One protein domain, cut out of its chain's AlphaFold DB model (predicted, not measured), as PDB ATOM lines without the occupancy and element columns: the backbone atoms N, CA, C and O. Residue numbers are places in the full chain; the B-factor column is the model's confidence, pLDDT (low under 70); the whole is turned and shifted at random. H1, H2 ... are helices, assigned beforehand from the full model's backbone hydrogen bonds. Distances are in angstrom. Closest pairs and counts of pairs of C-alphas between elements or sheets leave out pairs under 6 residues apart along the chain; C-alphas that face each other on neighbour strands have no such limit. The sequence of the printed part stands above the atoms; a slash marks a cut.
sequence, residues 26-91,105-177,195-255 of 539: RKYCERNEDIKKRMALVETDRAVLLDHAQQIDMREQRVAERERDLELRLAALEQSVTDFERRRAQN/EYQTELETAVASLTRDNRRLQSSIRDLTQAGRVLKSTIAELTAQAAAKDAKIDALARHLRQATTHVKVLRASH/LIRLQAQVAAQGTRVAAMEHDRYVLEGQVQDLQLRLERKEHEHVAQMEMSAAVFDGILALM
ATOM      1  N   ARG A  26      27.082  97.006   5.042       74.75
ATOM      2  CA  ARG A  26      26.550  97.916   4.006       74.75
ATOM      3  C   ARG A  26      25.299  97.367   3.293       74.75
ATOM      4  O   ARG A  26      24.338  98.097   3.082       74.75
ATOM      5  N   LYS A  27      25.252  96.045   3.073       69.25
ATOM      6  CA  LYS A  27      24.106  95.310   2.492       69.25
ATOM      7  C   LYS A  27      22.795  95.433   3.284       69.25
ATOM      8  O   LYS A  27      21.717  95.265   2.721       69.25
ATOM      9  N   TYR A  28      22.861  95.662   4.595       65.50
ATOM     10  CA  TYR A  28      21.677  95.827   5.436       65.50
ATOM     11  C   TYR A  28      21.074  97.224   5.275       65.50
ATOM     12  O   TYR A  28      19.856  97.357   5.193       65.50
ATOM     13  N   CYS A  29      21.925  98.245   5.145       71.06
ATOM     14  CA  CYS A  29      21.494  99.607   4.839       71.06
ATOM     15  C   CYS A  29      20.840  99.681   3.451       71.06
ATOM     16  O   CYS A  29      19.756 100.239   3.327       71.06
ATOM     17  N   GLU A  30      21.426  99.030   2.439       78.31
ATOM     18  CA  GLU A  30      20.869  98.978   1.075       78.31
ATOM     19  C   GLU A  30      19.476  98.330   1.030       78.31
ATOM     20  O   GLU A  30      18.548  98.888   0.450       78.31
ATOM     21  N   ARG A  31      19.275  97.194   1.716       73.31
ATOM     22  CA  ARG A  31      17.945  96.559   1.789       73.31
ATOM     23  C   ARG A  31      16.912  97.409   2.516       73.31
ATOM     24  O   ARG A  31      15.745  97.379   2.134       73.31
ATOM     25  N   ASN A  32      17.312  98.113   3.572       71.19
ATOM     26  CA  ASN A  32      16.389  98.970   4.311       71.19
ATOM     27  C   ASN A  32      15.935 100.154   3.450       71.19
ATOM     28  O   ASN A  32      14.754 100.492   3.457       71.19
ATOM     29  N   GLU A  33      16.838 100.722   2.650       83.19
ATOM     30  CA  GLU A  33      16.486 101.753   1.671       83.19
ATOM     31  C   GLU A  33      15.563 101.218   0.566       83.19
ATOM     32  O   GLU A  33      14.571 101.865   0.235       83.19
ATOM     33  N   ASP A  34      15.777  99.999   0.066       84.19
ATOM     34  CA  ASP A  34      14.842  99.369  -0.880       84.19
ATOM     35  C   ASP A  34      13.458  99.093  -0.269       84.19
ATOM     36  O   ASP A  34      12.439  99.140  -0.963       84.19
ATOM     37  N   ILE A  35      13.385  98.770   1.024       76.38
ATOM     38  CA  ILE A  35      12.107  98.602   1.729       76.38
ATOM     39  C   ILE A  35      11.389  99.939   1.849       76.38
ATOM     40  O   ILE A  35      10.222 100.004   1.464       76.38
ATOM     41  N   LYS A  36      12.093 100.991   2.275       81.25
ATOM     42  CA  LYS A  36      11.542 102.349   2.332       81.25
ATOM     43  C   LYS A  36      11.037 102.814   0.970       81.25
ATOM     44  O   LYS A  36       9.905 103.273   0.881       81.25
ATOM     45  N   LYS A  37      11.813 102.614  -0.102       89.31
ATOM     46  CA  LYS A  37      11.395 102.963  -1.471       89.31
ATOM     47  C   LYS A  37      10.125 102.231  -1.899       89.31
ATOM     48  O   LYS A  37       9.240 102.840  -2.485       89.31
ATOM     49  N   ARG A  38      10.007 100.933  -1.595       83.12
ATOM     50  CA  ARG A  38       8.787 100.177  -1.934       83.12
ATOM     51  C   ARG A  38       7.589 100.566  -1.073       83.12
ATOM     52  O   ARG A  38       6.487 100.571  -1.598       83.12
ATOM     53  N   MET A  39       7.785 100.892   0.204       77.75
ATOM     54  CA  MET A  39       6.704 101.425   1.040       77.75
ATOM     55  C   MET A  39       6.211 102.775   0.521       77.75
ATOM     56  O   MET A  39       5.010 102.947   0.374       77.75
ATOM     57  N   ALA A  40       7.125 103.676   0.154       85.50
ATOM     58  CA  ALA A  40       6.766 104.957  -0.447       85.50
ATOM     59  C   ALA A  40       5.989 104.778  -1.765       85.50
ATOM     60  O   ALA A  40       5.027 105.497  -2.020       85.50
ATOM     61  N   LEU A  41       6.358 103.782  -2.583       88.19
ATOM     62  CA  LEU A  41       5.610 103.446  -3.798       88.19
ATOM     63  C   LEU A  41       4.189 102.954  -3.479       88.19
ATOM     64  O   LEU A  41       3.242 103.437  -4.084       88.19
ATOM     65  N   VAL A  42       4.025 102.060  -2.499       79.88
ATOM     66  CA  VAL A  42       2.699 101.570  -2.068       79.88
ATOM     67  C   VAL A  42       1.839 102.702  -1.500       79.88
ATOM     68  O   VAL A  42       0.652 102.778  -1.795       79.88
ATOM     69  N   GLU A  43       2.420 103.614  -0.719       81.31
ATOM     70  CA  GLU A  43       1.706 104.796  -0.220       81.31
ATOM     71  C   GLU A  43       1.258 105.720  -1.360       81.31
ATOM     72  O   GLU A  43       0.155 106.264  -1.312       81.31
ATOM     73  N   THR A  44       2.074 105.843  -2.411       90.94
ATOM     74  CA  THR A  44       1.728 106.607  -3.619       90.94
ATOM     75  C   THR A  44       0.594 105.930  -4.392       90.94
ATOM     76  O   THR A  44      -0.400 106.580  -4.709       90.94
ATOM     77  N   ASP A  45       0.685 104.618  -4.625       82.62
ATOM     78  CA  ASP A  45      -0.361 103.835  -5.297       82.62
ATOM     79  C   ASP A  45      -1.685 103.891  -4.519       82.62
ATOM     80  O   ASP A  45      -2.754 104.056  -5.108       82.62
ATOM     81  N   ARG A  46      -1.625 103.821  -3.183       83.81
ATOM     82  CA  ARG A  46      -2.796 103.972  -2.312       83.81
ATOM     83  C   ARG A  46      -3.437 105.351  -2.459       83.81
ATOM     84  O   ARG A  46      -4.661 105.437  -2.497       83.81
ATOM     85  N   ALA A  47      -2.642 106.417  -2.537       85.19
ATOM     86  CA  ALA A  47      -3.163 107.767  -2.741       85.19
ATOM     87  C   ALA A  47      -3.874 107.901  -4.100       85.19
ATOM     88  O   ALA A  47      -4.967 108.459  -4.156       85.19
ATOM     89  N   VAL A  48      -3.310 107.319  -5.165       86.94
ATOM     90  CA  VAL A  48      -3.937 107.292  -6.501       86.94
ATOM     91  C   VAL A  48      -5.251 106.508  -6.489       86.94
ATOM     92  O   VAL A  48      -6.247 106.962  -7.046       86.94
ATOM     93  N   LEU A  49      -5.295 105.354  -5.816       80.31
ATOM     94  CA  LEU A  49      -6.526 104.564  -5.696       80.31
ATOM     95  C   LEU A  49      -7.620 105.293  -4.906       80.31
ATOM     96  O   LEU A  49      -8.794 105.184  -5.255       80.31
ATOM     97  N   LEU A  50      -7.250 106.044  -3.865       83.31
ATOM     98  CA  LEU A  50      -8.193 106.874  -3.111       83.31
ATOM     99  C   LEU A  50      -8.736 108.033  -3.957       83.31
ATOM    100  O   LEU A  50      -9.935 108.297  -3.899       83.31
ATOM    101  N   ASP A  51      -7.896 108.676  -4.771       89.81
ATOM    102  CA  ASP A  51      -8.340 109.715  -5.709       89.81
ATOM    103  C   ASP A  51      -9.305 109.143  -6.761       89.81
ATOM    104  O   ASP A  51     -10.390 109.682  -6.978       89.81
ATOM    105  N   HIS A  52      -8.984 107.986  -7.346       81.94
ATOM    106  CA  HIS A  52      -9.883 107.306  -8.283       81.94
ATOM    107  C   HIS A  52     -11.224 106.923  -7.641       81.94
ATOM    108  O   HIS A  52     -12.268 107.114  -8.268       81.94
ATOM    109  N   ALA A  53     -11.222 106.433  -6.397       79.38
ATOM    110  CA  ALA A  53     -12.453 106.132  -5.669       79.38
ATOM    111  C   ALA A  53     -13.316 107.392  -5.475       79.38
ATOM    112  O   ALA A  53     -14.509 107.373  -5.772       79.38
ATOM    113  N   GLN A  54     -12.703 108.517  -5.092       89.31
ATOM    114  CA  GLN A  54     -13.401 109.804  -4.976       89.31
ATOM    115  C   GLN A  54     -13.957 110.290  -6.321       89.31
ATOM    116  O   GLN A  54     -15.075 110.808  -6.387       89.31
ATOM    117  N   GLN A  55     -13.213 110.112  -7.417       86.31
ATOM    118  CA  GLN A  55     -13.693 110.463  -8.753       86.31
ATOM    119  C   GLN A  55     -14.896 109.614  -9.186       86.31
ATOM    120  O   GLN A  55     -15.798 110.145  -9.845       86.31
ATOM    121  N   ILE A  56     -14.919 108.323  -8.836       80.62
ATOM    122  CA  ILE A  56     -16.059 107.431  -9.086       80.62
ATOM    123  C   ILE A  56     -17.275 107.914  -8.295       80.62
ATOM    124  O   ILE A  56     -18.308 108.179  -8.911       80.62
ATOM    125  N   ASP A  57     -17.136 108.168  -6.993       84.25
ATOM    126  CA  ASP A  57     -18.242 108.665  -6.162       84.25
ATOM    127  C   ASP A  57     -18.807 109.999  -6.687       84.25
ATOM    128  O   ASP A  57     -20.023 110.177  -6.781       84.25
ATOM    129  N   MET A  58     -17.952 110.926  -7.139       87.69
ATOM    130  CA  MET A  58     -18.416 112.169  -7.775       87.69
ATOM    131  C   MET A  58     -19.113 111.942  -9.125       87.69
ATOM    132  O   MET A  58     -20.000 112.707  -9.519       87.69
ATOM    133  N   ARG A  59     -18.695 110.944  -9.912       83.81
ATOM    134  CA  ARG A  59     -19.395 110.584 -11.159       83.81
ATOM    135  C   ARG A  59     -20.769 110.007 -10.856       83.81
ATOM    136  O   ARG A  59     -21.719 110.380 -11.536       83.81
ATOM    137  N   GLU A  60     -20.889 109.189  -9.824       79.69
ATOM    138  CA  GLU A  60     -22.167 108.612  -9.418       79.69
ATOM    139  C   GLU A  60     -23.147 109.635  -8.874       79.69
ATOM    140  O   GLU A  60     -24.310 109.615  -9.270       79.69
ATOM    141  N   GLN A  61     -22.685 110.575  -8.049       88.00
ATOM    142  CA  GLN A  61     -23.531 111.681  -7.596       88.00
ATOM    143  C   GLN A  61     -24.109 112.459  -8.785       88.00
ATOM    144  O   GLN A  61     -25.310 112.711  -8.826       88.00
ATOM    145  N   ARG A  62     -23.293 112.739  -9.812       86.62
ATOM    146  CA  ARG A  62     -23.764 113.400 -11.042       86.62
ATOM    147  C   ARG A  62     -24.753 112.555 -11.843       86.62
ATOM    148  O   ARG A  62     -25.638 113.116 -12.484       86.62
ATOM    149  N   VAL A  63     -24.603 111.230 -11.854       81.81
ATOM    150  CA  VAL A  63     -25.575 110.334 -12.502       81.81
ATOM    151  C   VAL A  63     -26.893 110.346 -11.730       81.81
ATOM    152  O   VAL A  63     -27.930 110.561 -12.348       81.81
ATOM    153  N   ALA A  64     -26.854 110.226 -10.403       81.62
ATOM    154  CA  ALA A  64     -28.042 110.267  -9.552       81.62
ATOM    155  C   ALA A  64     -28.779 111.618  -9.625       81.62
ATOM    156  O   ALA A  64     -30.004 111.666  -9.596       81.62
ATOM    157  N   GLU A  65     -28.056 112.734  -9.746       90.69
ATOM    158  CA  GLU A  65     -28.658 114.054  -9.980       90.69
ATOM    159  C   GLU A  65     -29.371 114.138 -11.333       90.69
ATOM    160  O   GLU A  65     -30.490 114.642 -11.404       90.69
ATOM    161  N   ARG A  66     -28.756 113.616 -12.402       83.50
ATOM    162  CA  ARG A  66     -29.389 113.564 -13.731       83.50
ATOM    163  C   ARG A  66     -30.606 112.649 -13.758       83.50
ATOM    164  O   ARG A  66     -31.565 112.947 -14.455       83.50
ATOM    165  N   GLU A  67     -30.560 111.551 -13.016       82.94
ATOM    166  CA  GLU A  67     -31.672 110.615 -12.874       82.94
ATOM    167  C   GLU A  67     -32.878 111.300 -12.219       82.94
ATOM    168  O   GLU A  67     -33.956 111.313 -12.808       82.94
ATOM    169  N   ARG A  68     -32.667 112.028 -11.113       91.12
ATOM    170  CA  ARG A  68     -33.721 112.850 -10.488       91.12
ATOM    171  C   ARG A  68     -34.258 113.953 -11.406       91.12
ATOM    172  O   ARG A  68     -35.455 114.219 -11.396       91.12
ATOM    173  N   ASP A  69     -33.401 114.610 -12.191       89.25
ATOM    174  CA  ASP A  69     -33.853 115.612 -13.176       89.25
ATOM    175  C   ASP A  69     -34.760 114.978 -14.241       89.25
ATOM    176  O   ASP A  69     -35.812 115.525 -14.579       89.25
ATOM    177  N   LEU A  70     -34.395 113.795 -14.742       80.75
ATOM    178  CA  LEU A  70     -35.208 113.066 -15.712       80.75
ATOM    179  C   LEU A  70     -36.545 112.609 -15.117       80.75
ATOM    180  O   LEU A  70     -37.563 112.755 -15.792       80.75
ATOM    181  N   GLU A  71     -36.569 112.136 -13.869       85.19
ATOM    182  CA  GLU A  71     -37.805 111.783 -13.154       85.19
ATOM    183  C   GLU A  71     -38.743 112.989 -13.008       85.19
ATOM    184  O   GLU A  71     -39.933 112.897 -13.318       85.19
ATOM    185  N   LEU A  72     -38.211 114.152 -12.614       91.31
ATOM    186  CA  LEU A  72     -38.994 115.388 -12.511       91.31
ATOM    187  C   LEU A  72     -39.565 115.820 -13.868       91.31
ATOM    188  O   LEU A  72     -40.710 116.270 -13.950       91.31
ATOM    189  N   ARG A  73     -38.786 115.675 -14.945       83.69
ATOM    190  CA  ARG A  73     -39.237 116.001 -16.305       83.69
ATOM    191  C   ARG A  73     -40.285 115.021 -16.820       83.69
ATOM    192  O   ARG A  73     -41.200 115.457 -17.516       83.69
ATOM    193  N   LEU A  74     -40.174 113.739 -16.475       82.25
ATOM    194  CA  LEU A  74     -41.180 112.728 -16.798       82.25
ATOM    195  C   LEU A  74     -42.506 113.049 -16.096       82.25
ATOM    196  O   LEU A  74     -43.530 113.154 -16.765       82.25
ATOM    197  N   ALA A  75     -42.469 113.329 -14.790       86.56
ATOM    198  CA  ALA A  75     -43.654 113.699 -14.017       86.56
ATOM    199  C   ALA A  75     -44.326 114.980 -14.552       86.56
ATOM    200  O   ALA A  75     -45.551 115.057 -14.660       86.56
ATOM    201  N   ALA A  76     -43.535 115.983 -14.952       85.56
ATOM    202  CA  ALA A  76     -44.060 117.195 -15.582       85.56
ATOM    203  C   ALA A  76     -44.733 116.907 -16.939       85.56
ATOM    204  O   ALA A  76     -45.749 117.523 -17.272       85.56
ATOM    205  N   LEU A  77     -44.188 115.969 -17.720       80.69
ATOM    206  CA  LEU A  77     -44.763 115.550 -18.996       80.69
ATOM    207  C   LEU A  77     -46.085 114.799 -18.792       80.69
ATOM    208  O   LEU A  77     -47.069 115.117 -19.458       80.69
ATOM    209  N   GLU A  78     -46.131 113.863 -17.842       85.31
ATOM    210  CA  GLU A  78     -47.350 113.141 -17.451       85.31
ATOM    211  C   GLU A  78     -48.448 114.115 -17.009       85.31
ATOM    212  O   GLU A  78     -49.588 114.045 -17.478       85.31
ATOM    213  N   GLN A  79     -48.097 115.105 -16.187       90.25
ATOM    214  CA  GLN A  79     -49.039 116.143 -15.780       90.25
ATOM    215  C   GLN A  79     -49.529 116.973 -16.976       90.25
ATOM    216  O   GLN A  79     -50.724 117.235 -17.098       90.25
ATOM    217  N   SER A  80     -48.646 117.323 -17.914       82.75
ATOM    218  CA  SER A  80     -49.052 118.050 -19.120       82.75
ATOM    219  C   SER A  80     -50.003 117.244 -20.012       82.75
ATOM    220  O   SER A  80     -50.902 117.837 -20.613       82.75
ATOM    221  N   VAL A  81     -49.816 115.924 -20.114       82.38
ATOM    222  CA  VAL A  81     -50.713 115.028 -20.862       82.38
ATOM    223  C   VAL A  81     -52.072 114.939 -20.171       82.38
ATOM    224  O   VAL A  81     -53.094 115.162 -20.818       82.38
ATOM    225  N   THR A  82     -52.105 114.735 -18.852       89.06
ATOM    226  CA  THR A  82     -53.376 114.692 -18.103       89.06
ATOM    227  C   THR A  82     -54.144 116.017 -18.168       89.06
ATOM    228  O   THR A  82     -55.370 116.021 -18.292       89.06
ATOM    229  N   ASP A  83     -53.456 117.163 -18.152       86.75
ATOM    230  CA  ASP A  83     -54.085 118.477 -18.321       86.75
ATOM    231  C   ASP A  83     -54.598 118.705 -19.750       86.75
ATOM    232  O   ASP A  83     -55.598 119.407 -19.947       86.75
ATOM    233  N   PHE A  84     -53.929 118.140 -20.757       81.38
ATOM    234  CA  PHE A  84     -54.412 118.145 -22.137       81.38
ATOM    235  C   PHE A  84     -55.682 117.295 -22.276       81.38
ATOM    236  O   PHE A  84     -56.687 117.773 -22.807       81.38
ATOM    237  N   GLU A  85     -55.686 116.080 -21.728       85.25
ATOM    238  CA  GLU A  85     -56.858 115.197 -21.721       85.25
ATOM    239  C   GLU A  85     -58.035 115.808 -20.959       85.25
ATOM    240  O   GLU A  85     -59.167 115.778 -21.444       85.25
ATOM    241  N   ARG A  86     -57.775 116.455 -19.816       91.75
ATOM    242  CA  ARG A  86     -58.806 117.171 -19.054       91.75
ATOM    243  C   ARG A  86     -59.409 118.319 -19.866       91.75
ATOM    244  O   ARG A  86     -60.631 118.458 -19.891       91.75
ATOM    245  N   ARG A  87     -58.585 119.118 -20.555       83.62
ATOM    246  CA  ARG A  87     -59.062 120.198 -21.442       83.62
ATOM    247  C   ARG A  87     -59.895 119.655 -22.599       83.62
ATOM    248  O   ARG A  87     -60.953 120.209 -22.896       83.62
ATOM    249  N   ARG A  88     -59.469 118.540 -23.196       80.81
ATOM    250  CA  ARG A  88     -60.223 117.836 -24.242       80.81
ATOM    251  C   ARG A  88     -61.576 117.326 -23.732       80.81
ATOM    252  O   ARG A  88     -62.568 117.450 -24.441       80.81
ATOM    253  N   ALA A  89     -61.632 116.799 -22.509       85.69
ATOM    254  CA  ALA A  89     -62.872 116.325 -21.893       85.69
ATOM    255  C   ALA A  89     -63.839 117.465 -21.521       85.69
ATOM    256  O   ALA A  89     -65.052 117.282 -21.579       85.69
ATOM    257  N   GLN A  90     -63.320 118.641 -21.148       88.31
ATOM    258  CA  GLN A  90     -64.127 119.817 -20.788       88.31
ATOM    259  C   GLN A  90     -64.697 120.563 -22.002       88.31
ATOM    260  O   GLN A  90     -65.767 121.156 -21.892       88.31
ATOM    261  N   ASN A  91     -64.014 120.512 -23.149       80.31
ATOM    262  CA  ASN A  91     -64.482 121.075 -24.417       80.31
ATOM    263  C   ASN A  91     -64.672 119.967 -25.465       80.31
ATOM    264  O   ASN A  91     -63.899 119.883 -26.423       80.31
ATOM    265  N   GLU A 105     -57.414 127.033 -35.741       85.25
ATOM    266  CA  GLU A 105     -56.649 127.392 -34.538       85.25
ATOM    267  C   GLU A 105     -56.277 126.136 -33.728       85.25
ATOM    268  O   GLU A 105     -55.096 125.900 -33.457       85.25
ATOM    269  N   TYR A 106     -57.247 125.244 -33.483       80.38
ATOM    270  CA  TYR A 106     -57.003 123.968 -32.802       80.38
ATOM    271  C   TYR A 106     -56.006 123.077 -33.554       80.38
ATOM    272  O   TYR A 106     -55.132 122.459 -32.944       80.38
ATOM    273  N   GLN A 107     -56.093 123.030 -34.887       85.38
ATOM    274  CA  GLN A 107     -55.137 122.284 -35.698       85.38
ATOM    275  C   GLN A 107     -53.715 122.844 -35.548       85.38
ATOM    276  O   GLN A 107     -52.781 122.067 -35.352       85.38
ATOM    277  N   THR A 108     -53.538 124.169 -35.561       91.00
ATOM    278  CA  THR A 108     -52.211 124.783 -35.371       91.00
ATOM    279  C   THR A 108     -51.651 124.567 -33.962       91.00
ATOM    280  O   THR A 108     -50.450 124.322 -33.803       91.00
ATOM    281  N   GLU A 109     -52.495 124.579 -32.927       87.00
ATOM    282  CA  GLU A 109     -52.090 124.224 -31.560       87.00
ATOM    283  C   GLU A 109     -51.665 122.752 -31.460       87.00
ATOM    284  O   GLU A 109     -50.640 122.432 -30.853       87.00
ATOM    285  N   LEU A 110     -52.399 121.845 -32.110       82.88
ATOM    286  CA  LEU A 110     -52.060 120.424 -32.128       82.88
ATOM    287  C   LEU A 110     -50.752 120.170 -32.891       82.88
ATOM    288  O   LEU A 110     -49.890 119.436 -32.410       82.88
ATOM    289  N   GLU A 111     -50.563 120.808 -34.047       87.31
ATOM    290  CA  GLU A 111     -49.333 120.711 -34.840       87.31
ATOM    291  C   GLU A 111     -48.119 121.248 -34.070       87.31
ATOM    292  O   GLU A 111     -47.057 120.617 -34.064       87.31
ATOM    293  N   THR A 112     -48.267 122.370 -33.358       91.75
ATOM    294  CA  THR A 112     -47.191 122.921 -32.515       91.75
ATOM    295  C   THR A 112     -46.896 122.037 -31.300       91.75
ATOM    296  O   THR A 112     -45.718 121.815 -30.993       91.75
ATOM    297  N   ALA A 113     -47.915 121.457 -30.659       82.88
ATOM    298  CA  ALA A 113     -47.743 120.501 -29.563       82.88
ATOM    299  C   ALA A 113     -47.042 119.210 -30.025       82.88
ATOM    300  O   ALA A 113     -46.061 118.783 -29.408       82.88
ATOM    301  N   VAL A 114     -47.468 118.630 -31.151       83.06
ATOM    302  CA  VAL A 114     -46.838 117.443 -31.758       83.06
ATOM    303  C   VAL A 114     -45.396 117.742 -32.168       83.06
ATOM    304  O   VAL A 114     -44.500 116.927 -31.920       83.06
ATOM    305  N   ALA A 115     -45.125 118.922 -32.733       87.50
ATOM    306  CA  ALA A 115     -43.767 119.343 -33.062       87.50
ATOM    307  C   ALA A 115     -42.884 119.487 -31.809       87.50
ATOM    308  O   ALA A 115     -41.708 119.104 -31.839       87.50
ATOM    309  N   SER A 116     -43.438 119.994 -30.701       89.25
ATOM    310  CA  SER A 116     -42.738 120.078 -29.414       89.25
ATOM    311  C   SER A 116     -42.424 118.691 -28.849       89.25
ATOM    312  O   SER A 116     -41.256 118.393 -28.591       89.25
ATOM    313  N   LEU A 117     -43.420 117.802 -28.766       80.75
ATOM    314  CA  LEU A 117     -43.247 116.421 -28.295       80.75
ATOM    315  C   LEU A 117     -42.247 115.639 -29.153       80.75
ATOM    316  O   LEU A 117     -41.404 114.913 -28.630       80.75
ATOM    317  N   THR A 118     -42.270 115.833 -30.472       84.94
ATOM    318  CA  THR A 118     -41.300 115.217 -31.390       84.94
ATOM    319  C   THR A 118     -39.876 115.700 -31.105       84.94
ATOM    320  O   THR A 118     -38.924 114.915 -31.155       84.94
ATOM    321  N   ARG A 119     -39.701 116.991 -30.795       89.88
ATOM    322  CA  ARG A 119     -38.394 117.558 -30.436       89.88
ATOM    323  C   ARG A 119     -37.896 117.000 -29.100       89.88
ATOM    324  O   ARG A 119     -36.718 116.649 -29.009       89.88
ATOM    325  N   ASP A 120     -38.768 116.878 -28.106       83.56
ATOM    326  CA  ASP A 120     -38.407 116.332 -26.797       83.56
ATOM    327  C   ASP A 120     -38.120 114.828 -26.853       83.56
ATOM    328  O   ASP A 120     -37.124 114.383 -26.287       83.56
ATOM    329  N   ASN A 121     -38.877 114.059 -27.641       80.25
ATOM    330  CA  ASN A 121     -38.594 112.642 -27.880       80.25
ATOM    331  C   ASN A 121     -37.206 112.454 -28.520       80.25
ATOM    332  O   ASN A 121     -36.395 111.666 -28.035       80.25
ATOM    333  N   ARG A 122     -36.849 113.265 -29.528       88.44
ATOM    334  CA  ARG A 122     -35.493 113.242 -30.114       88.44
ATOM    335  C   ARG A 122     -34.400 113.552 -29.085       88.44
ATOM    336  O   ARG A 122     -33.344 112.922 -29.134       88.44
ATOM    337  N   ARG A 123     -34.643 114.491 -28.162       84.94
ATOM    338  CA  ARG A 123     -33.708 114.832 -27.070       84.94
ATOM    339  C   ARG A 123     -33.566 113.698 -26.052       84.94
ATOM    340  O   ARG A 123     -32.455 113.410 -25.611       84.94
ATOM    341  N   LEU A 124     -34.664 113.033 -25.700       82.50
ATOM    342  CA  LEU A 124     -34.634 111.859 -24.826       82.50
ATOM    343  C   LEU A 124     -33.883 110.703 -25.496       82.50
ATOM    344  O   LEU A 124     -32.991 110.122 -24.888       82.50
ATOM    345  N   GLN A 125     -34.137 110.439 -26.778       81.19
ATOM    346  CA  GLN A 125     -33.423 109.413 -27.542       81.19
ATOM    347  C   GLN A 125     -31.918 109.684 -27.683       81.19
ATOM    348  O   GLN A 125     -31.135 108.732 -27.743       81.19
ATOM    349  N   SER A 126     -31.485 110.947 -27.779       89.19
ATOM    350  CA  SER A 126     -30.052 111.268 -27.726       89.19
ATOM    351  C   SER A 126     -29.480 111.033 -26.329       89.19
ATOM    352  O   SER A 126     -28.443 110.390 -26.214       89.19
ATOM    353  N   SER A 127     -30.195 111.447 -25.276       84.88
ATOM    354  CA  SER A 127     -29.771 111.228 -23.885       84.88
ATOM    355  C   SER A 127     -29.618 109.739 -23.552       84.88
ATOM    356  O   SER A 127     -28.614 109.328 -22.974       84.88
ATOM    357  N   ILE A 128     -30.568 108.902 -23.991       81.56
ATOM    358  CA  ILE A 128     -30.505 107.441 -23.827       81.56
ATOM    359  C   ILE A 128     -29.261 106.878 -24.521       81.56
ATOM    360  O   ILE A 128     -28.528 106.103 -23.913       81.56
ATOM    361  N   ARG A 129     -28.971 107.299 -25.760       88.06
ATOM    362  CA  ARG A 129     -27.766 106.857 -26.486       88.06
ATOM    363  C   ARG A 129     -26.476 107.246 -25.765       88.06
ATOM    364  O   ARG A 129     -25.585 106.401 -25.651       88.06
ATOM    365  N   ASP A 130     -26.395 108.471 -25.250       86.94
ATOM    366  CA  ASP A 130     -25.234 108.953 -24.498       86.94
ATOM    367  C   ASP A 130     -25.039 108.149 -23.202       86.94
ATOM    368  O   ASP A 130     -23.924 107.718 -22.895       86.94
ATOM    369  N   LEU A 131     -26.126 107.865 -22.472       79.88
ATOM    370  CA  LEU A 131     -26.102 107.025 -21.270       79.88
ATOM    371  C   LEU A 131     -25.709 105.575 -21.587       79.88
ATOM    372  O   LEU A 131     -24.863 105.007 -20.893       79.88
ATOM    373  N   THR A 132     -26.237 104.981 -22.662       82.50
ATOM    374  CA  THR A 132     -25.841 103.636 -23.116       82.50
ATOM    375  C   THR A 132     -24.355 103.583 -23.481       82.50
ATOM    376  O   THR A 132     -23.662 102.604 -23.191       82.50
ATOM    377  N   GLN A 133     -23.822 104.630 -24.118       86.88
ATOM    378  CA  GLN A 133     -22.395 104.718 -24.417       86.88
ATOM    379  C   GLN A 133     -21.553 104.852 -23.142       86.88
ATOM    380  O   GLN A 133     -20.568 104.126 -23.000       86.88
ATOM    381  N   ALA A 134     -21.957 105.707 -22.200       81.25
ATOM    382  CA  ALA A 134     -21.284 105.845 -20.910       81.25
ATOM    383  C   ALA A 134     -21.271 104.523 -20.119       81.25
ATOM    384  O   ALA A 134     -20.230 104.145 -19.580       81.25
ATOM    385  N   GLY A 135     -22.380 103.773 -20.121       81.50
ATOM    386  CA  GLY A 135     -22.465 102.449 -19.497       81.50
ATOM    387  C   GLY A 135     -21.493 101.432 -20.104       81.50
ATOM    388  O   GLY A 135     -20.842 100.686 -19.372       81.50
ATOM    389  N   ARG A 136     -21.311 101.440 -21.434       88.50
ATOM    390  CA  ARG A 136     -20.311 100.586 -22.109       88.50
ATOM    391  C   ARG A 136     -18.879 100.929 -21.702       88.50
ATOM    392  O   ARG A 136     -18.097 100.018 -21.440       88.50
ATOM    393  N   VAL A 137     -18.549 102.220 -21.617       87.31
ATOM    394  CA  VAL A 137     -17.226 102.674 -21.152       87.31
ATOM    395  C   VAL A 137     -16.990 102.220 -19.713       87.31
ATOM    396  O   VAL A 137     -15.957 101.618 -19.435       87.31
ATOM    397  N   LEU A 138     -17.968 102.421 -18.826       81.31
ATOM    398  CA  LEU A 138     -17.863 102.007 -17.426       81.31
ATOM    399  C   LEU A 138     -17.645 100.492 -17.297       81.31
ATOM    400  O   LEU A 138     -16.749 100.066 -16.574       81.31
ATOM    401  N   LYS A 139     -18.396  99.679 -18.052       83.62
ATOM    402  CA  LYS A 139     -18.235  98.216 -18.071       83.62
ATOM    403  C   LYS A 139     -16.829  97.792 -18.515       83.62
ATOM    404  O   LYS A 139     -16.257  96.879 -17.924       83.62
ATOM    405  N   SER A 140     -16.259  98.471 -19.511       89.62
ATOM    406  CA  SER A 140     -14.878  98.233 -19.950       89.62
ATOM    407  C   SER A 140     -13.864  98.583 -18.858       89.62
ATOM    408  O   SER A 140     -12.949  97.804 -18.608       89.62
ATOM    409  N   THR A 141     -14.034  99.724 -18.183       84.25
ATOM    410  CA  THR A 141     -13.152 100.136 -17.080       84.25
ATOM    411  C   THR A 141     -13.230  99.166 -15.900       84.25
ATOM    412  O   THR A 141     -12.200  98.836 -15.321       84.25
ATOM    413  N   ILE A 142     -14.423  98.659 -15.566       81.25
ATOM    414  CA  ILE A 142     -14.590  97.633 -14.524       81.25
ATOM    415  C   ILE A 142     -13.809  96.371 -14.897       81.25
ATOM    416  O   ILE A 142     -13.037  95.882 -14.080       81.25
ATOM    417  N   ALA A 143     -13.941  95.884 -16.135       84.31
ATOM    418  CA  ALA A 143     -13.211  94.702 -16.591       84.31
ATOM    419  C   ALA A 143     -11.682  94.886 -16.512       84.31
ATOM    420  O   ALA A 143     -10.971  93.977 -16.080       84.31
ATOM    421  N   GLU A 144     -11.177  96.070 -16.871       89.06
ATOM    422  CA  GLU A 144      -9.755  96.402 -16.755       89.06
ATOM    423  C   GLU A 144      -9.285  96.419 -15.293       89.06
ATOM    424  O   GLU A 144      -8.276  95.796 -14.960       89.06
ATOM    425  N   LEU A 145     -10.038  97.064 -14.396       82.56
ATOM    426  CA  LEU A 145      -9.730  97.088 -12.963       82.56
ATOM    427  C   LEU A 145      -9.776  95.683 -12.345       82.56
ATOM    428  O   LEU A 145      -8.908  95.345 -11.540       82.56
ATOM    429  N   THR A 146     -10.721  94.833 -12.757       85.19
ATOM    430  CA  THR A 146     -10.780  93.422 -12.340       85.19
ATOM    431  C   THR A 146      -9.545  92.647 -12.804       85.19
ATOM    432  O   THR A 146      -8.961  91.897 -12.019       85.19
ATOM    433  N   ALA A 147      -9.092  92.854 -14.043       86.25
ATOM    434  CA  ALA A 147      -7.870  92.228 -14.546       86.25
ATOM    435  C   ALA A 147      -6.623  92.704 -13.780       86.25
ATOM    436  O   ALA A 147      -5.761  91.895 -13.425       86.25
ATOM    437  N   GLN A 148      -6.540  94.001 -13.463       83.69
ATOM    438  CA  GLN A 148      -5.459  94.556 -12.645       83.69
ATOM    439  C   GLN A 148      -5.470  93.995 -11.214       83.69
ATOM    440  O   GLN A 148      -4.402  93.683 -10.680       83.69
ATOM    441  N   ALA A 149      -6.646  93.831 -10.604       78.06
ATOM    442  CA  ALA A 149      -6.788  93.215  -9.286       78.06
ATOM    443  C   ALA A 149      -6.293  91.758  -9.297       78.06
ATOM    444  O   ALA A 149      -5.416  91.409  -8.508       78.06
ATOM    445  N   ALA A 150      -6.727  90.954 -10.274       82.69
ATOM    446  CA  ALA A 150      -6.271  89.572 -10.432       82.69
ATOM    447  C   ALA A 150      -4.747  89.468 -10.648       82.69
ATOM    448  O   ALA A 150      -4.080  88.594 -10.086       82.69
ATOM    449  N   ALA A 151      -4.162  90.388 -11.425       85.44
ATOM    450  CA  ALA A 151      -2.713  90.451 -11.619       85.44
ATOM    451  C   ALA A 151      -1.964  90.797 -10.319       85.44
ATOM    452  O   ALA A 151      -0.889  90.243 -10.047       85.44
ATOM    453  N   LYS A 152      -2.522  91.694  -9.495       80.88
ATOM    454  CA  LYS A 152      -1.979  91.990  -8.164       80.88
ATOM    455  C   LYS A 152      -2.080  90.762  -7.257       80.88
ATOM    456  O   LYS A 152      -1.055  90.399  -6.686       80.88
ATOM    457  N   ASP A 153      -3.211  90.065  -7.207       77.88
ATOM    458  CA  ASP A 153      -3.388  88.853  -6.389       77.88
ATOM    459  C   ASP A 153      -2.372  87.756  -6.718       77.88
ATOM    460  O   ASP A 153      -1.703  87.230  -5.825       77.88
ATOM    461  N   ALA A 154      -2.134  87.495  -8.005       87.12
ATOM    462  CA  ALA A 154      -1.110  86.540  -8.429       87.12
ATOM    463  C   ALA A 154       0.298  86.915  -7.916       87.12
ATOM    464  O   ALA A 154       1.105  86.047  -7.551       87.12
ATOM    465  N   LYS A 155       0.606  88.217  -7.846       85.88
ATOM    466  CA  LYS A 155       1.870  88.731  -7.299       85.88
ATOM    467  C   LYS A 155       1.941  88.566  -5.779       85.88
ATOM    468  O   LYS A 155       3.016  88.239  -5.264       85.88
ATOM    469  N   ILE A 156       0.826  88.749  -5.071       79.12
ATOM    470  CA  ILE A 156       0.716  88.491  -3.627       79.12
ATOM    471  C   ILE A 156       0.985  87.017  -3.345       79.12
ATOM    472  O   ILE A 156       1.851  86.703  -2.525       79.12
ATOM    473  N   ASP A 157       0.345  86.116  -4.086       83.19
ATOM    474  CA  ASP A 157       0.525  84.671  -3.938       83.19
ATOM    475  C   ASP A 157       1.962  84.223  -4.228       83.19
ATOM    476  O   ASP A 157       2.526  83.378  -3.519       83.19
ATOM    477  N   ALA A 158       2.601  84.795  -5.250       87.00
ATOM    478  CA  ALA A 158       4.014  84.550  -5.533       87.00
ATOM    479  C   ALA A 158       4.913  84.986  -4.362       87.00
ATOM    480  O   ALA A 158       5.784  84.228  -3.919       87.00
ATOM    481  N   LEU A 159       4.672  86.175  -3.805       82.06
ATOM    482  CA  LEU A 159       5.437  86.694  -2.670       82.06
ATOM    483  C   LEU A 159       5.178  85.907  -1.379       82.06
ATOM    484  O   LEU A 159       6.128  85.628  -0.642       82.06
ATOM    485  N   ALA A 160       3.943  85.471  -1.135       78.62
ATOM    486  CA  ALA A 160       3.594  84.605  -0.014       78.62
ATOM    487  C   ALA A 160       4.311  83.249  -0.110       78.62
ATOM    488  O   ALA A 160       4.853  82.760   0.887       78.62
ATOM    489  N   ARG A 161       4.402  82.655  -1.311       88.06
ATOM    490  CA  ARG A 161       5.193  81.431  -1.546       88.06
ATOM    491  C   ARG A 161       6.678  81.642  -1.251       88.06
ATOM    492  O   ARG A 161       7.264  80.831  -0.532       88.06
ATOM    493  N   HIS A 162       7.268  82.739  -1.726       83.50
ATOM    494  CA  HIS A 162       8.672  83.072  -1.447       83.50
ATOM    495  C   HIS A 162       8.930  83.257   0.056       83.50
ATOM    496  O   HIS A 162       9.937  82.770   0.575       83.50
ATOM    497  N   LEU A 163       8.012  83.907   0.779       80.62
ATOM    498  CA  LEU A 163       8.111  84.073   2.231       80.62
ATOM    499  C   LEU A 163       8.050  82.725   2.965       80.62
ATOM    500  O   LEU A 163       8.839  82.488   3.885       80.62
ATOM    501  N   ARG A 164       7.156  81.813   2.555       87.44
ATOM    502  CA  ARG A 164       7.088  80.454   3.125       87.44
ATOM    503  C   ARG A 164       8.394  79.693   2.891       87.44
ATOM    504  O   ARG A 164       8.932  79.132   3.842       87.44
ATOM    505  N   GLN A 165       8.942  79.730   1.674       89.00
ATOM    506  CA  GLN A 165      10.232  79.103   1.350       89.00
ATOM    507  C   GLN A 165      11.369  79.668   2.211       89.00
ATOM    508  O   GLN A 165      12.091  78.906   2.856       89.00
ATOM    509  N   ALA A 166      11.486  80.997   2.296       79.06
ATOM    510  CA  ALA A 166      12.492  81.656   3.125       79.06
ATOM    511  C   ALA A 166      12.356  81.262   4.606       79.06
ATOM    512  O   ALA A 166      13.349  80.946   5.261       79.06
ATOM    513  N   THR A 167      11.126  81.206   5.122       82.62
ATOM    514  CA  THR A 167      10.838  80.795   6.505       82.62
ATOM    515  C   THR A 167      11.255  79.346   6.768       82.62
ATOM    516  O   THR A 167      11.843  79.057   7.812       82.62
ATOM    517  N   THR A 168      11.006  78.434   5.827       91.06
ATOM    518  CA  THR A 168      11.455  77.036   5.928       91.06
ATOM    519  C   THR A 168      12.979  76.940   5.934       91.06
ATOM    520  O   THR A 168      13.533  76.262   6.797       91.06
ATOM    521  N   HIS A 169      13.674  77.685   5.068       84.69
ATOM    522  CA  HIS A 169      15.140  77.760   5.087       84.69
ATOM    523  C   HIS A 169      15.683  78.262   6.434       84.69
ATOM    524  O   HIS A 169      16.629  77.683   6.967       84.69
ATOM    525  N   VAL A 170      15.063  79.284   7.035       79.88
ATOM    526  CA  VAL A 170      15.443  79.780   8.373       79.88
ATOM    527  C   VAL A 170      15.272  78.694   9.438       79.88
ATOM    528  O   VAL A 170      16.128  78.553  10.312       79.88
ATOM    529  N   LYS A 171      14.177  77.921   9.381       84.81
ATOM    530  CA  LYS A 171      13.934  76.808  10.312       84.81
ATOM    531  C   LYS A 171      14.992  75.713  10.172       84.81
ATOM    532  O   LYS A 171      15.501  75.261  11.193       84.81
ATOM    533  N   VAL A 172      15.350  75.338   8.942       87.25
ATOM    534  CA  VAL A 172      16.411  74.350   8.671       87.25
ATOM    535  C   VAL A 172      17.754  74.833   9.221       87.25
ATOM    536  O   VAL A 172      18.403  74.095   9.956       87.25
ATOM    537  N   LEU A 173      18.125  76.093   8.966       79.94
ATOM    538  CA  LEU A 173      19.364  76.679   9.493       79.94
ATOM    539  C   LEU A 173      19.382  76.718  11.028       79.94
ATOM    540  O   LEU A 173      20.394  76.405  11.651       79.94
ATOM    541  N   ARG A 174      18.258  77.058  11.672       79.19
ATOM    542  CA  ARG A 174      18.156  76.988  13.138       79.19
ATOM    543  C   ARG A 174      18.312  75.568  13.665       79.19
ATOM    544  O   ARG A 174      19.003  75.388  14.660       79.19
ATOM    545  N   ALA A 175      17.691  74.587  13.016       81.31
ATOM    546  CA  ALA A 175      17.799  73.188  13.418       81.31
ATOM    547  C   ALA A 175      19.243  72.677  13.299       81.31
ATOM    548  O   ALA A 175      19.715  72.002  14.209       81.31
ATOM    549  N   SER A 176      19.979  73.068  12.250       78.62
ATOM    550  CA  SER A 176      21.402  72.721  12.117       78.62
ATOM    551  C   SER A 176      22.302  73.392  13.162       78.62
ATOM    552  O   SER A 176      23.337  72.833  13.506       78.62
ATOM    553  N   HIS A 177      21.917  74.555  13.700       70.56
ATOM    554  CA  HIS A 177      22.663  75.236  14.768       70.56
ATOM    555  C   HIS A 177      22.288  74.772  16.187       70.56
ATOM    556  O   HIS A 177      23.013  75.068  17.130       70.56
ATOM    557  N   LEU A 195      22.288  85.027  11.028       73.75
ATOM    558  CA  LEU A 195      20.968  84.661  11.553       73.75
ATOM    559  C   LEU A 195      20.092  85.899  11.806       73.75
ATOM    560  O   LEU A 195      18.923  85.922  11.418       73.75
ATOM    561  N   ILE A 196      20.671  86.959  12.385       74.62
ATOM    562  CA  ILE A 196      19.977  88.238  12.620       74.62
ATOM    563  C   ILE A 196      19.551  88.880  11.289       74.62
ATOM    564  O   ILE A 196      18.412  89.335  11.160       74.62
ATOM    565  N   ARG A 197      20.417  88.861  10.261       76.12
ATOM    566  CA  ARG A 197      20.069  89.362   8.915       76.12
ATOM    567  C   ARG A 197      18.923  88.576   8.283       76.12
ATOM    568  O   ARG A 197      18.071  89.173   7.626       76.12
ATOM    569  N   LEU A 198      18.899  87.259   8.482       74.44
ATOM    570  CA  LEU A 198      17.849  86.390   7.959       74.44
ATOM    571  C   LEU A 198      16.508  86.655   8.663       74.44
ATOM    572  O   LEU A 198      15.494  86.833   7.993       74.44
ATOM    573  N   GLN A 199      16.502  86.772   9.997       75.12
ATOM    574  CA  GLN A 199      15.294  87.116  10.760       75.12
ATOM    575  C   GLN A 199      14.717  88.474  10.362       75.12
ATOM    576  O   GLN A 199      13.506  88.598  10.193       75.12
ATOM    577  N   ALA A 200      15.568  89.478  10.169       75.31
ATOM    578  CA  ALA A 200      15.116  90.783   9.717       75.31
ATOM    579  C   ALA A 200      14.550  90.762   8.292       75.31
ATOM    580  O   ALA A 200      13.564  91.438   8.008       75.31
ATOM    581  N   GLN A 201      15.141  89.963   7.398       77.25
ATOM    582  CA  GLN A 201      14.623  89.794   6.045       77.25
ATOM    583  C   GLN A 201      13.241  89.125   6.052       77.25
ATOM    584  O   GLN A 201      12.359  89.563   5.317       77.25
ATOM    585  N   VAL A 202      13.035  88.116   6.905       74.50
ATOM    586  CA  VAL A 202      11.721  87.476   7.089       74.50
ATOM    587  C   VAL A 202      10.706  88.469   7.654       74.50
ATOM    588  O   VAL A 202       9.598  88.554   7.133       74.50
ATOM    589  N   ALA A 203      11.080  89.270   8.657       75.38
ATOM    590  CA  ALA A 203      10.197  90.292   9.220       75.38
ATOM    591  C   ALA A 203       9.789  91.346   8.172       75.38
ATOM    592  O   ALA A 203       8.610  91.663   8.043       75.38
ATOM    593  N   ALA A 204      10.742  91.826   7.368       75.31
ATOM    594  CA  ALA A 204      10.481  92.783   6.295       75.31
ATOM    595  C   ALA A 204       9.648  92.207   5.137       75.31
ATOM    596  O   ALA A 204       8.893  92.925   4.483       75.31
ATOM    597  N   GLN A 205       9.789  90.914   4.840       74.38
ATOM    598  CA  GLN A 205       8.904  90.254   3.882       74.38
ATOM    599  C   GLN A 205       7.499  90.061   4.465       74.38
ATOM    600  O   GLN A 205       6.528  90.256   3.742       74.38
ATOM    601  N   GLY A 206       7.383  89.762   5.762       78.94
ATOM    602  CA  GLY A 206       6.101  89.676   6.462       78.94
ATOM    603  C   GLY A 206       5.314  90.988   6.426       78.94
ATOM    604  O   GLY A 206       4.129  90.971   6.105       78.94
ATOM    605  N   THR A 207       5.964  92.133   6.659       79.69
ATOM    606  CA  THR A 207       5.292  93.444   6.563       79.69
ATOM    607  C   THR A 207       4.845  93.773   5.139       79.69
ATOM    608  O   THR A 207       3.765  94.328   4.959       79.69
ATOM    609  N   ARG A 208       5.621  93.388   4.116       73.69
ATOM    610  CA  ARG A 208       5.212  93.542   2.708       73.69
ATOM    611  C   ARG A 208       4.011  92.675   2.347       73.69
ATOM    612  O   ARG A 208       3.131  93.155   1.646       73.69
ATOM    613  N   VAL A 209       3.972  91.424   2.811       73.44
ATOM    614  CA  VAL A 209       2.813  90.544   2.594       73.44
ATOM    615  C   VAL A 209       1.574  91.115   3.280       73.44
ATOM    616  O   VAL A 209       0.550  91.234   2.625       73.44
ATOM    617  N   ALA A 210       1.691  91.585   4.525       74.44
ATOM    618  CA  ALA A 210       0.572  92.209   5.233       74.44
ATOM    619  C   ALA A 210       0.047  93.485   4.541       74.44
ATOM    620  O   ALA A 210      -1.160  93.700   4.485       74.44
ATOM    621  N   ALA A 211       0.936  94.326   3.995       76.50
ATOM    622  CA  ALA A 211       0.531  95.515   3.240       76.50
ATOM    623  C   ALA A 211      -0.228  95.144   1.956       76.50
ATOM    624  O   ALA A 211      -1.273  95.712   1.669       76.50
ATOM    625  N   MET A 212       0.254  94.141   1.225       71.38
ATOM    626  CA  MET A 212      -0.433  93.673   0.026       71.38
ATOM    627  C   MET A 212      -1.763  92.971   0.329       71.38
ATOM    628  O   MET A 212      -2.722  93.156  -0.409       71.38
ATOM    629  N   GLU A 213      -1.848  92.185   1.407       72.69
ATOM    630  CA  GLU A 213      -3.118  91.601   1.862       72.69
ATOM    631  C   GLU A 213      -4.137  92.695   2.199       72.69
ATOM    632  O   GLU A 213      -5.313  92.555   1.873       72.69
ATOM    633  N   HIS A 214      -3.695  93.805   2.801       83.25
ATOM    634  CA  HIS A 214      -4.553  94.964   3.024       83.25
ATOM    635  C   HIS A 214      -5.050  95.574   1.706       83.25
ATOM    636  O   HIS A 214      -6.254  95.782   1.566       83.25
ATOM    637  N   ASP A 215      -4.164  95.794   0.728       74.12
ATOM    638  CA  ASP A 215      -4.547  96.305  -0.597       74.12
ATOM    639  C   ASP A 215      -5.533  95.366  -1.309       74.12
ATOM    640  O   ASP A 215      -6.483  95.830  -1.939       74.12
ATOM    641  N   ARG A 216      -5.359  94.045  -1.159       78.44
ATOM    642  CA  ARG A 216      -6.302  93.044  -1.667       78.44
ATOM    643  C   ARG A 216      -7.688  93.215  -1.058       78.44
ATOM    644  O   ARG A 216      -8.653  93.298  -1.804       78.44
ATOM    645  N   TYR A 217      -7.797  93.312   0.268       75.81
ATOM    646  CA  TYR A 217      -9.097  93.509   0.921       75.81
ATOM    647  C   TYR A 217      -9.776  94.819   0.495       75.81
ATOM    648  O   TYR A 217     -10.999  94.866   0.377       75.81
ATOM    649  N   VAL A 218      -9.000  95.880   0.245       80.12
ATOM    650  CA  VAL A 218      -9.535  97.146  -0.281       80.12
ATOM    651  C   VAL A 218     -10.073  96.963  -1.703       80.12
ATOM    652  O   VAL A 218     -11.185  97.406  -1.985       80.12
ATOM    653  N   LEU A 219      -9.331  96.279  -2.580       72.69
ATOM    654  CA  LEU A 219      -9.770  95.991  -3.949       72.69
ATOM    655  C   LEU A 219     -10.988  95.054  -3.981       72.69
ATOM    656  O   LEU A 219     -11.938  95.337  -4.704       72.69
ATOM    657  N   GLU A 220     -11.006  93.989  -3.175       71.81
ATOM    658  CA  GLU A 220     -12.164  93.090  -3.027       71.81
ATOM    659  C   GLU A 220     -13.415  93.872  -2.589       71.81
ATOM    660  O   GLU A 220     -14.491  93.677  -3.156       71.81
ATOM    661  N   GLY A 221     -13.269  94.808  -1.644       81.44
ATOM    662  CA  GLY A 221     -14.355  95.697  -1.223       81.44
ATOM    663  C   GLY A 221     -14.862  96.605  -2.349       81.44
ATOM    664  O   GLY A 221     -16.071  96.741  -2.524       81.44
ATOM    665  N   GLN A 222     -13.961  97.180  -3.154       75.12
ATOM    666  CA  GLN A 222     -14.335  97.995  -4.318       75.12
ATOM    667  C   GLN A 222     -15.052  97.172  -5.400       75.12
ATOM    668  O   GLN A 222     -16.018  97.648  -5.994       75.12
ATOM    669  N   VAL A 223     -14.616  95.933  -5.646       75.75
ATOM    670  CA  VAL A 223     -15.263  95.031  -6.613       75.75
ATOM    671  C   VAL A 223     -16.671  94.647  -6.157       75.75
ATOM    672  O   VAL A 223     -17.597  94.704  -6.965       75.75
ATOM    673  N   GLN A 224     -16.852  94.301  -4.879       78.38
ATOM    674  CA  GLN A 224     -18.174  93.966  -4.334       78.38
ATOM    675  C   GLN A 224     -19.143  95.149  -4.405       78.38
ATOM    676  O   GLN A 224     -20.304  94.979  -4.769       78.38
ATOM    677  N   ASP A 225     -18.666  96.354  -4.098       82.50
ATOM    678  CA  ASP A 225     -19.479  97.564  -4.185       82.50
ATOM    679  C   ASP A 225     -19.892  97.876  -5.639       82.50
ATOM    680  O   ASP A 225     -21.065  98.142  -5.914       82.50
ATOM    681  N   LEU A 226     -18.972  97.725  -6.600       74.50
ATOM    682  CA  LEU A 226     -19.278  97.844  -8.029       74.50
ATOM    683  C   LEU A 226     -20.266  96.772  -8.517       74.50
ATOM    684  O   LEU A 226     -21.142  97.085  -9.323       74.50
ATOM    685  N   GLN A 227     -20.170  95.532  -8.026       78.06
ATOM    686  CA  GLN A 227     -21.138  94.474  -8.340       78.06
ATOM    687  C   GLN A 227     -22.534  94.805  -7.806       78.06
ATOM    688  O   GLN A 227     -23.492  94.769  -8.571       78.06
ATOM    689  N   LEU A 228     -22.651  95.225  -6.543       83.56
ATOM    690  CA  LEU A 228     -23.931  95.640  -5.954       83.56
ATOM    691  C   LEU A 228     -24.544  96.855  -6.667       83.56
ATOM    692  O   LEU A 228     -25.768  97.019  -6.700       83.56
ATOM    693  N   ARG A 229     -23.709  97.745  -7.210       73.69
ATOM    694  CA  ARG A 229     -24.149  98.879  -8.037       73.69
ATOM    695  C   ARG A 229     -24.645  98.411  -9.410       73.69
ATOM    696  O   ARG A 229     -25.681  98.894  -9.866       73.69
ATOM    697  N   LEU A 230     -23.961  97.452 -10.038       79.44
ATOM    698  CA  LEU A 230     -24.386  96.857 -11.309       79.44
ATOM    699  C   LEU A 230     -25.707  96.094 -11.163       79.44
ATOM    700  O   LEU A 230     -26.619  96.326 -11.950       79.44
ATOM    701  N   GLU A 231     -25.840  95.259 -10.131       80.19
ATOM    702  CA  GLU A 231     -27.066  94.501  -9.858       80.19
ATOM    703  C   GLU A 231     -28.267  95.430  -9.649       80.19
ATOM    704  O   GLU A 231     -29.339  95.175 -10.198       80.19
ATOM    705  N   ARG A 232     -28.091  96.549  -8.928       84.31
ATOM    706  CA  ARG A 232     -29.142  97.571  -8.778       84.31
ATOM    707  C   ARG A 232     -29.541  98.195 -10.114       84.31
ATOM    708  O   ARG A 232     -30.727  98.232 -10.424       84.31
ATOM    709  N   LYS A 233     -28.566  98.603 -10.935       80.00
ATOM    710  CA  LYS A 233     -28.818  99.168 -12.274       80.00
ATOM    711  C   LYS A 233     -29.499  98.172 -13.220       80.00
ATOM    712  O   LYS A 233     -30.307  98.585 -14.054       80.00
ATOM    713  N   GLU A 234     -29.174  96.883 -13.114       79.12
ATOM    714  CA  GLU A 234     -29.834  95.818 -13.875       79.12
ATOM    715  C   GLU A 234     -31.279  95.615 -13.414       79.12
ATOM    716  O   GLU A 234     -32.165  95.559 -14.261       79.12
ATOM    717  N   HIS A 235     -31.546  95.590 -12.104       80.81
ATOM    718  CA  HIS A 235     -32.914  95.495 -11.580       80.81
ATOM    719  C   HIS A 235     -33.767  96.702 -11.988       80.81
ATOM    720  O   HIS A 235     -34.919  96.525 -12.375       80.81
ATOM    721  N   GLU A 236     -33.201  97.910 -11.967       79.06
ATOM    722  CA  GLU A 236     -33.866  99.126 -12.457       79.06
ATOM    723  C   GLU A 236     -34.223  99.013 -13.951       79.06
ATOM    724  O   GLU A 236     -35.361  99.282 -14.337       79.06
ATOM    725  N   HIS A 237     -33.292  98.548 -14.795       74.12
ATOM    726  CA  HIS A 237     -33.562  98.339 -16.225       74.12
ATOM    727  C   HIS A 237     -34.586  97.234 -16.485       74.12
ATOM    728  O   HIS A 237     -35.418  97.379 -17.380       74.12
ATOM    729  N   VAL A 238     -34.527  96.129 -15.737       78.81
ATOM    730  CA  VAL A 238     -35.501  95.038 -15.853       78.81
ATOM    731  C   VAL A 238     -36.882  95.534 -15.448       78.81
ATOM    732  O   VAL A 238     -37.814  95.338 -16.217       78.81
ATOM    733  N   ALA A 239     -37.014  96.265 -14.338       76.88
ATOM    734  CA  ALA A 239     -38.285  96.862 -13.930       76.88
ATOM    735  C   ALA A 239     -38.837  97.817 -15.003       76.88
ATOM    736  O   ALA A 239     -40.028  97.794 -15.314       76.88
ATOM    737  N   GLN A 240     -37.968  98.612 -15.635       73.31
ATOM    738  CA  GLN A 240     -38.366  99.500 -16.728       73.31
ATOM    739  C   GLN A 240     -38.796  98.720 -17.984       73.31
ATOM    740  O   GLN A 240     -39.771  99.094 -18.642       73.31
ATOM    741  N   MET A 241     -38.114  97.615 -18.308       70.75
ATOM    742  CA  MET A 241     -38.500  96.744 -19.418       70.75
ATOM    743  C   MET A 241     -39.786  95.968 -19.132       70.75
ATOM    744  O   MET A 241     -40.629  95.894 -20.019       70.75
ATOM    745  N   GLU A 242     -39.997  95.457 -17.920       76.69
ATOM    746  CA  GLU A 242     -41.245  94.802 -17.507       76.69
ATOM    747  C   GLU A 242     -42.428  95.767 -17.573       76.69
ATOM    748  O   GLU A 242     -43.485  95.413 -18.096       76.69
ATOM    749  N   MET A 243     -42.235  97.016 -17.142       73.44
ATOM    750  CA  MET A 243     -43.249  98.061 -17.266       73.44
ATOM    751  C   MET A 243     -43.597  98.328 -18.740       73.44
ATOM    752  O   MET A 243     -44.769  98.477 -19.080       73.44
ATOM    753  N   SER A 244     -42.608  98.300 -19.641       67.19
ATOM    754  CA  SER A 244     -42.847  98.411 -21.088       67.19
ATOM    755  C   SER A 244     -43.478  97.150 -21.705       67.19
ATOM    756  O   SER A 244     -44.329  97.254 -22.586       67.19
ATOM    757  N   ALA A 245     -43.114  95.959 -21.225       67.19
ATOM    758  CA  ALA A 245     -43.639  94.683 -21.699       67.19
ATOM    759  C   ALA A 245     -45.101  94.487 -21.286       67.19
ATOM    760  O   ALA A 245     -45.896  94.057 -22.111       67.19
ATOM    761  N   ALA A 246     -45.488  94.891 -20.073       68.25
ATOM    762  CA  ALA A 246     -46.883  94.874 -19.629       68.25
ATOM    763  C   ALA A 246     -47.786  95.729 -20.536       68.25
ATOM    764  O   ALA A 246     -48.906  95.328 -20.857       68.25
ATOM    765  N   VAL A 247     -47.279  96.872 -21.011       67.31
ATOM    766  CA  VAL A 247     -47.975  97.695 -22.014       67.31
ATOM    767  C   VAL A 247     -48.115  96.931 -23.337       67.31
ATOM    768  O   VAL A 247     -49.193  96.917 -23.931       67.31
ATOM    769  N   PHE A 248     -47.064  96.239 -23.784       59.41
ATOM    770  CA  PHE A 248     -47.091  95.437 -25.014       59.41
ATOM    771  C   PHE A 248     -47.982  94.190 -24.936       59.41
ATOM    772  O   PHE A 248     -48.695  93.907 -25.896       59.41
ATOM    773  N   ASP A 249     -47.988  93.465 -23.821       58.31
ATOM    774  CA  ASP A 249     -48.856  92.304 -23.604       58.31
ATOM    775  C   ASP A 249     -50.323  92.721 -23.514       58.31
ATOM    776  O   ASP A 249     -51.186  92.033 -24.061       58.31
ATOM    777  N   GLY A 250     -50.607  93.891 -22.930       66.25
ATOM    778  CA  GLY A 250     -51.922  94.523 -23.032       66.25
ATOM    779  C   GLY A 250     -52.346  94.698 -24.494       66.25
ATOM    780  O   GLY A 250     -53.444  94.300 -24.872       66.25
ATOM    781  N   ILE A 251     -51.447  95.184 -25.353       57.81
ATOM    782  CA  ILE A 251     -51.704  95.332 -26.796       57.81
ATOM    783  C   ILE A 251     -51.863  93.964 -27.497       57.81
ATOM    784  O   ILE A 251     -52.726  93.803 -28.361       57.81
ATOM    785  N   LEU A 252     -51.066  92.953 -27.139       55.41
ATOM    786  CA  LEU A 252     -51.077  91.620 -27.761       55.41
ATOM    787  C   LEU A 252     -52.298  90.779 -27.374       55.41
ATOM    788  O   LEU A 252     -52.876  90.117 -28.239       55.41
ATOM    789  N   ALA A 253     -52.726  90.837 -26.114       57.50
ATOM    790  CA  ALA A 253     -53.956  90.200 -25.650       57.50
ATOM    791  C   ALA A 253     -55.176  90.748 -26.407       57.50
ATOM    792  O   ALA A 253     -56.048  89.980 -26.821       57.50
ATOM    793  N   LEU A 254     -55.188  92.055 -26.692       52.34
ATOM    794  CA  LEU A 254     -56.205  92.675 -27.542       52.34
ATOM    795  C   LEU A 254     -56.185  92.140 -28.980       52.34
ATOM    796  O   LEU A 254     -57.245  91.965 -29.579       52.34
ATOM    797  N   MET A 255     -55.009  91.815 -29.525       49.16
ATOM    798  CA  MET A 255     -54.894  91.218 -30.861       49.16
ATOM    799  C   MET A 255     -55.310  89.737 -30.901       49.16
ATOM    800  O   MET A 255     -55.950  89.310 -31.862       49.16
TER     801      MET A 255
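Overview. This is residues 26 to 91, 105 to 177 and 195 to 255 of the 539 residues of an uncharacterized protein of Allomyces macrogynus (strain ATCC 38327) (UniProt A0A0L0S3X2). Picture a long, loosely splayed rod of three very long helices: H2, the longest, slants across H3 and packs on it along part of its length, while H1 comes near H3 at one end of the rod. Toward the other end H3 parts from H2, and residues 231 to 255 of H3 stick out on their own, as do residues 78 to 91, of which 78 to 90 belong to H1, and residues 105 to 116 of H2. The printed part has 200 residues with three named helices, in the order H1, H2, H3, and no named strand; the class is all helix. The whole is extended, with a radius of gyration of the C-alphas of 30.0 A, and its C-alphas span 105 by 37 by 21 A.

Along the chain. Begin with H2, residues 105 to 177: find C-alpha 105 at (-56.649, 127.392, -34.538), from where the helix runs 107.0 A to C-alpha 177 at (22.663, 75.236, 14.768). H3, residues 195 to 255, starts at C-alpha 195 and runs 87.2 A to C-alpha 255 at (-54.894, 91.218, -30.861). H1, residues 26 to 90, starts at C-alpha 26 at (26.550, 97.916, 4.006) and is 96.5 A long.

Arrangement. Look first at H2 and H3, which touch, with 17 pairs of C-alphas within 8 A. Their closest C-alphas are those of Ile 156 and Met 212, 6.4 A apart. They run opposite ways at a shallow tilt of 26 degrees. H2 touches H3 with residues 146 to 170 alone, and H3 touches H2 with residues 198 to 223 alone. Then turn to Tyr 28 of H1 and Arg 197 of H3: their C-alphas, the closest of the two helices, are 7.5 A apart. H1 and H3 are close but not clearly touching, and they run the same way at a shallow tilt of 13 degrees. H1 and H2 are apart. In H1 and H2 every O i to N i+4 pair is within hydrogen-bond range; in H3 it is 56 of 57.

Size, cuts and confidence. The two C-alphas farthest apart are those of Glu 105 and His 177, the two ends of H2, at 107.0 A. You will meet two cuts: residues 92 to 104 are not printed, with 14.3 A from C-alpha 91 to C-alpha 105, and residues 178 to 194 are not printed, with 10.1 A from C-alpha 177 to C-alpha 195. Residues 78 to 91, of which 78 to 90 belong to H1, stand free, and so do residues 105 to 116 of H2. The mean pLDDT of the printed part is 80.5; look for values under 70 at residues 27 to 28 and 244 to 255.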